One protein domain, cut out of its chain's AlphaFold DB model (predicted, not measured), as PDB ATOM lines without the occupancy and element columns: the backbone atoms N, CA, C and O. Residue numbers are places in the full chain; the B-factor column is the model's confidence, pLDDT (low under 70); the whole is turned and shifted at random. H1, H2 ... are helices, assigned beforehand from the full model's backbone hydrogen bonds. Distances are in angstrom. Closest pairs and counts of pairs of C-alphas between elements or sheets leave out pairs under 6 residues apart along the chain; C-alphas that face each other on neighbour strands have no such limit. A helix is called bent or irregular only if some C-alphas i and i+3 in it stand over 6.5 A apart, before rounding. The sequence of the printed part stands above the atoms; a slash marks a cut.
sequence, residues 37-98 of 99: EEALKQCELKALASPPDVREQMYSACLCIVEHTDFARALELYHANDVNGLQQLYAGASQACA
ATOM      1  N   GLU A  37     294.907 102.974 221.345       85.69
ATOM      2  CA  GLU A  37     295.789 103.944 222.008       85.69
ATOM      3  C   GLU A  37     295.140 105.327 222.135       85.69
ATOM      4  O   GLU A  37     295.130 105.926 223.211       85.69
ATOM      5  N   GLU A  38     294.515 105.808 221.061       82.81
ATOM      6  CA  GLU A  38     293.752 107.054 221.100       82.81
ATOM      7  C   GLU A  38     292.580 106.958 222.085       82.81
ATOM      8  O   GLU A  38     292.262 107.941 222.755       82.81
ATOM      9  N   ALA A  39     291.976 105.774 222.230       83.81
ATOM     10  CA  ALA A  39     290.844 105.564 223.127       83.81
ATOM     11  C   ALA A  39     291.268 105.667 224.586       83.81
ATOM     12  O   ALA A  39     290.631 106.381 225.361       83.81
ATOM     13  N   LEU A  40     292.401 105.053 224.932       86.81
ATOM     14  CA  LEU A  40     293.013 105.178 226.253       86.81
ATOM     15  C   LEU A  40     293.359 106.636 226.574       86.81
ATOM     16  O   LEU A  40     292.995 107.138 227.637       86.81
ATOM     17  N   LYS A  41     293.965 107.357 225.625       87.00
ATOM     18  CA  LYS A  41     294.284 108.778 225.806       87.00
ATOM     19  C   LYS A  41     293.031 109.626 226.036       87.00
ATOM     20  O   LYS A  41     293.031 110.524 226.876       87.00
ATOM     21  N   GLN A  42     291.941 109.348 225.321       84.88
ATOM     22  CA  GLN A  42     290.665 110.035 225.545       84.88
ATOM     23  C   GLN A  42     290.041 109.672 226.898       84.88
ATOM     24  O   GLN A  42     289.468 110.552 227.543       84.88
ATOM     25  N   CYS A  43     290.190 108.430 227.368       85.81
ATOM     26  CA  CYS A  43     289.777 108.045 228.717       85.81
ATOM     27  C   CYS A  43     290.501 108.866 229.789       85.81
ATOM     28  O   CYS A  43     289.849 109.402 230.685       85.81
ATOM     29  N   GLU A  44     291.821 109.026 229.675       87.44
ATOM     30  CA  GLU A  44     292.611 109.842 230.606       87.44
ATOM     31  C   GLU A  44     292.169 111.308 230.594       87.44
ATOM     32  O   GLU A  44     291.898 111.887 231.646       87.44
ATOM     33  N   LEU A  45     292.031 111.906 229.408       86.69
ATOM     34  CA  LEU A  45     291.610 113.304 229.271       86.69
ATOM     35  C   LEU A  45     290.221 113.546 229.874       86.69
ATOM     36  O   LEU A  45     290.014 114.538 230.576       86.69
ATOM     37  N   LYS A  46     289.274 112.628 229.651       79.50
ATOM     38  CA  LYS A  46     287.923 112.724 230.219       79.50
ATOM     39  C   LYS A  46     287.910 112.510 231.728       79.50
ATOM     40  O   LYS A  46     287.195 113.222 232.432       79.50
ATOM     41  N   ALA A  47     288.717 111.586 232.241       83.88
ATOM     42  CA  ALA A  47     288.868 111.391 233.678       83.88
ATOM     43  C   ALA A  47     289.462 112.641 234.352       83.88
ATOM     44  O   ALA A  47     288.955 113.102 235.375       83.88
ATOM     45  N   LEU A  48     290.484 113.252 233.749       84.94
ATOM     46  CA  LEU A  48     291.086 114.494 234.245       84.94
ATOM     47  C   LEU A  48     290.106 115.670 234.223       84.94
ATOM     48  O   LEU A  48     290.091 116.460 235.168       84.94
ATOM     49  N   ALA A  49     289.267 115.758 233.188       84.38
ATOM     50  CA  ALA A  49     288.199 116.752 233.087       84.38
ATOM     51  C   ALA A  49     287.036 116.502 234.067       84.38
ATOM     52  O   ALA A  49     286.215 117.394 234.282       84.38
ATOM     53  N   SER A  50     286.955 115.307 234.658       80.25
ATOM     54  CA  SER A  50     285.910 114.947 235.612       80.25
ATOM     55  C   SER A  50     286.240 115.423 237.038       80.25
ATOM     56  O   SER A  50     287.423 115.534 237.403       80.25
ATOM     57  N   PRO A  51     285.208 115.680 237.867       86.62
ATOM     58  CA  PRO A  51     285.376 115.980 239.286       86.62
ATOM     59  C   PRO A  51     286.200 114.902 240.025       86.62
ATOM     60  O   PRO A  51     286.115 113.723 239.664       86.62
ATOM     61  N   PRO A  52     287.013 115.266 241.041       87.94
ATOM     62  CA  PRO A  52     287.923 114.327 241.706       87.94
ATOM     63  C   PRO A  52     287.239 113.103 242.325       87.94
ATOM     64  O   PRO A  52     287.816 112.022 242.326       87.94
ATOM     65  N   ASP A  53     286.016 113.270 242.820       85.81
ATOM     66  CA  ASP A  53     285.191 112.252 243.472       85.81
ATOM     67  C   ASP A  53     284.682 111.164 242.516       85.81
ATOM     68  O   ASP A  53     284.423 110.045 242.950       85.81
ATOM     69  N   VAL A  54     284.586 111.455 241.215       83.06
ATOM     70  CA  VAL A  54     284.124 110.498 240.190       83.06
ATOM     71  C   VAL A  54     285.202 110.140 239.167       83.06
ATOM     72  O   VAL A  54     284.975 109.306 238.294       83.06
ATOM     73  N   ARG A  55     286.385 110.759 239.254       85.75
ATOM     74  CA  ARG A  55     287.483 110.604 238.289       85.75
ATOM     75  C   ARG A  55     287.923 109.157 238.115       85.75
ATOM     76  O   ARG A  55     288.042 108.694 236.984       85.75
ATOM     77  N   GLU A  56     288.183 108.461 239.217       86.75
ATOM     78  CA  GLU A  56     288.653 107.073 239.185       86.75
ATOM     79  C   GLU A  56     287.583 106.143 238.605       86.75
ATOM     80  O   GLU A  56     287.876 105.329 237.731       86.75
ATOM     81  N   GLN A  57     286.322 106.339 239.003       82.69
ATOM     82  CA  GLN A  57     285.188 105.586 238.470       82.69
ATOM     83  C   GLN A  57     284.999 105.829 236.964       82.69
ATOM     84  O   GLN A  57     284.804 104.882 236.207       82.69
ATOM     85  N   MET A  58     285.101 107.083 236.513       81.75
ATOM     86  CA  MET A  58     285.048 107.443 235.092       81.75
ATOM     87  C   MET A  58     286.189 106.831 234.292       81.75
ATOM     88  O   MET A  58     285.958 106.307 233.202       81.75
ATOM     89  N   TYR A  59     287.406 106.869 234.832       85.19
ATOM     90  CA  TYR A  59     288.557 106.271 234.174       85.19
ATOM     91  C   TYR A  59     288.399 104.753 234.054       85.19
ATOM     92  O   TYR A  59     288.503 104.217 232.955       85.19
ATOM     93  N   SER A  60     288.054 104.079 235.153       86.62
ATOM     94  CA  SER A  60     287.842 102.631 235.195       86.62
ATOM     95  C   SER A  60     286.732 102.175 234.240       86.62
ATOM     96  O   SER A  60     286.944 101.251 233.453       86.62
ATOM     97  N   ALA A  61     285.591 102.871 234.219       84.88
ATOM     98  CA  ALA A  61     284.503 102.571 233.289       84.88
ATOM     99  C   ALA A  61     284.938 102.729 231.823       84.88
ATOM    100  O   ALA A  61     284.613 101.897 230.977       84.88
ATOM    101  N   CYS A  62     285.709 103.775 231.517       86.56
ATOM    102  CA  CYS A  62     286.215 104.002 230.168       86.56
ATOM    103  C   CYS A  62     287.220 102.923 229.740       86.56
ATOM    104  O   CYS A  62     287.117 102.409 228.626       86.56
ATOM    105  N   LEU A  63     288.138 102.524 230.628       88.44
ATOM    106  CA  LEU A  63     289.086 101.437 230.368       88.44
ATOM    107  C   LEU A  63     288.373 100.125 230.040       88.44
ATOM    108  O   LEU A  63     288.748  99.462 229.075       88.44
ATOM    109  N   CYS A  64     287.317  99.792 230.785       87.38
ATOM    110  CA  CYS A  64     286.523  98.603 230.506       87.38
ATOM    111  C   CYS A  64     285.908  98.654 229.096       87.38
ATOM    112  O   CYS A  64     286.016  97.697 228.331       87.38
ATOM    113  N   ILE A  65     285.319  99.791 228.700       87.69
ATOM    114  CA  ILE A  65     284.731  99.929 227.357       87.69
ATOM    115  C   ILE A  65     285.805  99.735 226.283       87.69
ATOM    116  O   ILE A  65     285.565  99.049 225.293       87.69
ATOM    117  N   VAL A  66     286.996 100.303 226.482       87.75
ATOM    118  CA  VAL A  66     288.134 100.126 225.571       87.75
ATOM    119  C   VAL A  66     288.566  98.662 225.493       87.75
ATOM    120  O   VAL A  66     288.881  98.179 224.411       87.75
ATOM    121  N   GLU A  67     288.570  97.930 226.601       90.38
ATOM    122  CA  GLU A  67     288.912  96.506 226.609       90.38
ATOM    123  C   GLU A  67     287.905  95.653 225.828       90.38
ATOM    124  O   GLU A  67     288.304  94.752 225.091       90.38
ATOM    125  N   HIS A  68     286.617  95.983 225.927       88.75
ATOM    126  CA  HIS A  68     285.534  95.267 225.251       88.75
ATOM    127  C   HIS A  68     285.205  95.788 223.843       88.75
ATOM    128  O   HIS A  68     284.310  95.252 223.186       88.75
ATOM    129  N   THR A  69     285.905  96.814 223.355       88.00
ATOM    130  CA  THR A  69     285.699  97.344 222.003       88.00
ATOM    131  C   THR A  69     286.586  96.611 220.998       88.00
ATOM    132  O   THR A  69     287.812  96.618 221.101       88.00
ATOM    133  N   ASP A  70     285.970  96.046 219.960       90.50
ATOM    134  CA  ASP A  70     286.697  95.554 218.789       90.50
ATOM    135  C   ASP A  70     287.114  96.734 217.894       90.50
ATOM    136  O   ASP A  70     286.343  97.224 217.065       90.50
ATOM    137  N   PHE A  71     288.349  97.208 218.063       86.31
ATOM    138  CA  PHE A  71     288.879  98.331 217.285       86.31
ATOM    139  C   PHE A  71     289.101  98.011 215.806       86.31
ATOM    140  O   PHE A  71     289.049  98.930 214.990       86.31
ATOM    141  N   ALA A  72     289.306  96.742 215.434       89.31
ATOM    142  CA  ALA A  72     289.385  96.375 214.022       89.31
ATOM    143  C   ALA A  72     288.016  96.590 213.367       89.31
ATOM    144  O   ALA A  72     287.913  97.256 212.334       89.31
ATOM    145  N   ARG A  73     286.950  96.144 214.040       89.50
ATOM    146  CA  ARG A  73     285.580  96.396 213.592       89.50
ATOM    147  C   ARG A  73     285.207  97.878 213.639       89.50
ATOM    148  O   ARG A  73     284.537  98.362 212.727       89.50
ATOM    149  N   ALA A  74     285.647  98.615 214.658       85.62
ATOM    150  CA  ALA A  74     285.432 100.060 214.739       85.62
ATOM    151  C   ALA A  74     286.066 100.791 213.545       85.62
ATOM    152  O   ALA A  74     285.433 101.660 212.947       85.62
ATOM    153  N   LEU A  75     287.285 100.408 213.156       85.00
ATOM    154  CA  LEU A  75     287.988 100.993 212.019       85.00
ATOM    155  C   LEU A  75     287.265 100.708 210.692       85.00
ATOM    156  O   LEU A  75     287.083 101.620 209.886       85.00
ATOM    157  N   GLU A  76     286.791  99.477 210.481       88.31
ATOM    158  CA  GLU A  76     285.977  99.123 209.308       88.31
ATOM    159  C   GLU A  76     284.709  99.979 209.210       88.31
ATOM    160  O   GLU A  76     284.408 100.536 208.153       88.31
ATOM    161  N   LEU A  77     283.977 100.112 210.320       86.81
ATOM    162  CA  LEU A  77     282.742 100.892 210.377       86.81
ATOM    163  C   LEU A  77     283.009 102.390 210.177       86.81
ATOM    164  O   LEU A  77     282.234 103.064 209.499       86.81
ATOM    165  N   TYR A  78     284.127 102.904 210.696       83.44
ATOM    166  CA  TYR A  78     284.569 104.276 210.453       83.44
ATOM    167  C   TYR A  78     284.850 104.531 208.969       83.44
ATOM    168  O   TYR A  78     284.314 105.480 208.401       83.44
ATOM    169  N   HIS A  79     285.621 103.660 208.311       85.12
ATOM    170  CA  HIS A  79     285.889 103.779 206.874       85.12
ATOM    171  C   HIS A  79     284.626 103.628 206.019       85.12
ATOM    172  O   HIS A  79     284.505 104.278 204.980       85.12
ATOM    173  N   ALA A  80     283.664 102.822 206.471       87.31
ATOM    174  CA  ALA A  80     282.352 102.688 205.846       87.31
ATOM    175  C   ALA A  80     281.410 103.879 206.118       87.31
ATOM    176  O   ALA A  80     280.320 103.922 205.551       87.31
ATOM    177  N   ASN A  81     281.810 104.850 206.953       80.44
ATOM    178  CA  ASN A  81     280.954 105.920 207.479       80.44
ATOM    179  C   ASN A  81     279.668 105.393 208.156       80.44
ATOM    180  O   ASN A  81     278.642 106.075 208.190       80.44
ATOM    181  N   ASP A  82     279.716 104.180 208.715       84.69
ATOM    182  CA  ASP A  82     278.594 103.546 209.405       84.69
ATOM    183  C   ASP A  82     278.545 103.981 210.875       84.69
ATOM    184  O   ASP A  82     278.961 103.282 211.804       84.69
ATOM    185  N   VAL A  83     278.016 105.187 211.080       82.75
ATOM    186  CA  VAL A  83     277.849 105.789 212.409       82.75
ATOM    187  C   VAL A  83     276.930 104.945 213.300       82.75
ATOM    188  O   VAL A  83     277.170 104.843 214.502       82.75
ATOM    189  N   ASN A  84     275.905 104.308 212.727       86.38
ATOM    190  CA  ASN A  84     274.975 103.474 213.487       86.38
ATOM    191  C   ASN A  84     275.666 102.203 213.987       86.38
ATOM    192  O   ASN A  84     275.522 101.848 215.157       86.38
ATOM    193  N   GLY A  85     276.449 101.549 213.128       86.12
ATOM    194  CA  GLY A  85     277.249 100.391 213.507       86.12
ATOM    195  C   GLY A  85     278.271 100.729 214.591       86.12
ATOM    196  O   GLY A  85     278.412  99.979 215.555       86.12
ATOM    197  N   LEU A  86     278.929 101.889 214.498       83.25
ATOM    198  CA  LEU A  86     279.844 102.367 215.542       83.25
ATOM    199  C   LEU A  86     279.133 102.572 216.880       83.25
ATOM    200  O   LEU A  86     279.613 102.110 217.913       83.25
ATOM    201  N   GLN A  87     277.973 103.230 216.874       84.06
ATOM    202  CA  GLN A  87     277.186 103.424 218.091       84.06
ATOM    203  C   GLN A  87     276.774 102.089 218.718       84.06
ATOM    204  O   GLN A  87     276.870 101.937 219.933       84.06
ATOM    205  N   GLN A  88     276.356 101.116 217.904       87.62
ATOM    206  CA  GLN A  88     276.000  99.779 218.380       87.62
ATOM    207  C   GLN A  88     277.203  99.034 218.965       87.62
ATOM    208  O   GLN A  88     277.074  98.426 220.026       87.62
ATOM    209  N   LEU A  89     278.369  99.125 218.321       87.50
ATOM    210  CA  LEU A  89     279.608  98.512 218.796       87.50
ATOM    211  C   LEU A  89     279.991  99.041 220.187       87.50
ATOM    212  O   LEU A  89     280.172  98.259 221.121       87.50
ATOM    213  N   TYR A  90     280.041 100.365 220.350       84.38
ATOM    214  CA  TYR A  90     280.380 100.986 221.633       84.38
ATOM    215  C   TYR A  90     279.293 100.782 222.698       84.38
ATOM    216  O   TYR A  90     279.611 100.626 223.877       84.38
ATOM    217  N   ALA A  91     278.012 100.736 222.312       85.06
ATOM    218  CA  ALA A  91     276.929 100.401 223.234       85.06
ATOM    219  C   ALA A  91     277.051  98.960 223.756       85.06
ATOM    220  O   ALA A  91     276.864  98.734 224.950       85.06
ATOM    221  N   GLY A  92     277.410  98.006 222.891       85.69
ATOM    222  CA  GLY A  92     277.677  96.620 223.281       85.69
ATOM    223  C   GLY A  92     278.855  96.507 224.249       85.69
ATOM    224  O   GLY A  92     278.723  95.886 225.303       85.69
ATOM    225  N   ALA A  93     279.969  97.184 223.952       86.50
ATOM    226  CA  ALA A  93     281.125  97.238 224.849       86.50
ATOM    227  C   ALA A  93     280.766  97.839 226.218       86.50
ATOM    228  O   ALA A  93     281.165  97.323 227.257       86.50
ATOM    229  N   SER A  94     279.937  98.886 226.245       83.38
ATOM    230  CA  SER A  94     279.475  99.458 227.507       83.38
ATOM    231  C   SER A  94     278.518  98.562 228.286       83.38
ATOM    232  O   SER A  94     278.522  98.629 229.514       83.38
ATOM    233  N   GLN A  95     277.692  97.759 227.617       85.12
ATOM    234  CA  GLN A  95     276.828  96.793 228.295       85.12
ATOM    235  C   GLN A  95     277.649  95.695 228.972       85.12
ATOM    236  O   GLN A  95     277.343  95.354 230.110       85.12
ATOM    237  N   ALA A  96     278.721  95.219 228.330       84.50
ATOM    238  CA  ALA A  96     279.646  94.247 228.923       84.50
ATOM    239  C   ALA A  96     280.328  94.768 230.204       84.50
ATOM    240  O   ALA A  96     280.659  93.993 231.092       84.50
ATOM    241  N   CYS A  97     280.487  96.087 230.324       79.25
ATOM    242  CA  CYS A  97     281.053  96.739 231.509       79.25
ATOM    243  C   CYS A  97     280.053  97.007 232.636       79.25
ATOM    244  O   CYS A  97     280.458  97.401 233.728       79.25
ATOM    245  N   ALA A  98     278.754  96.875 232.367       72.81
ATOM    246  CA  ALA A  98     277.695  97.090 233.351       72.81
ATOM    247  C   ALA A  98     277.210  95.782 234.005       72.81
ATOM    248  O   ALA A  98     276.373  95.840 234.908       72.81
TER     249      ALA A  98
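What this domain is: This is residues 37 to 98 of the 99 residues of an uncharacterized protein of Cardiobacteriales bacterium ML27 (UniProt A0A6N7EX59). Two helical hairpins, H1 with H2 and H3 with H4, join end to end in an elongated shape, and residues 90 to 96 of H4 pack on the end of H2. The printed part has 62 residues, four named helices and no named strand: all helix. It is only just compact, close to loose, with radius of gyration of the C-alphas 12.4 A and spans of 38 by 22 by 16 A.

Where its parts are: Find C-alpha 37 at (295.789, 103.944, 222.008), where H1, residues 37 to 49, begins. H2, residues 52 to 68, runs 25.3 A and is irregular: C-alphas 53 and 56 are 7.6 A apart. H3 is residues 71 to 79; H4, residues 83 to 96, runs 20.2 A to C-alpha 96 at (279.646, 94.247, 228.923).

How they stand to each other: H1 and H2 touch, closest at C-alphas Ala 47 and Arg 55, 4.9 A. H4 touches H2, closest at C-alphas Ala 93 and His 68, 4.8 A, only just about perpendicular at 70.0 degrees. H2 has 11 of 13 O i to N i+4 pairs within hydrogen-bond range.

The domain as a whole: The three links are tight; the printed part has no cut.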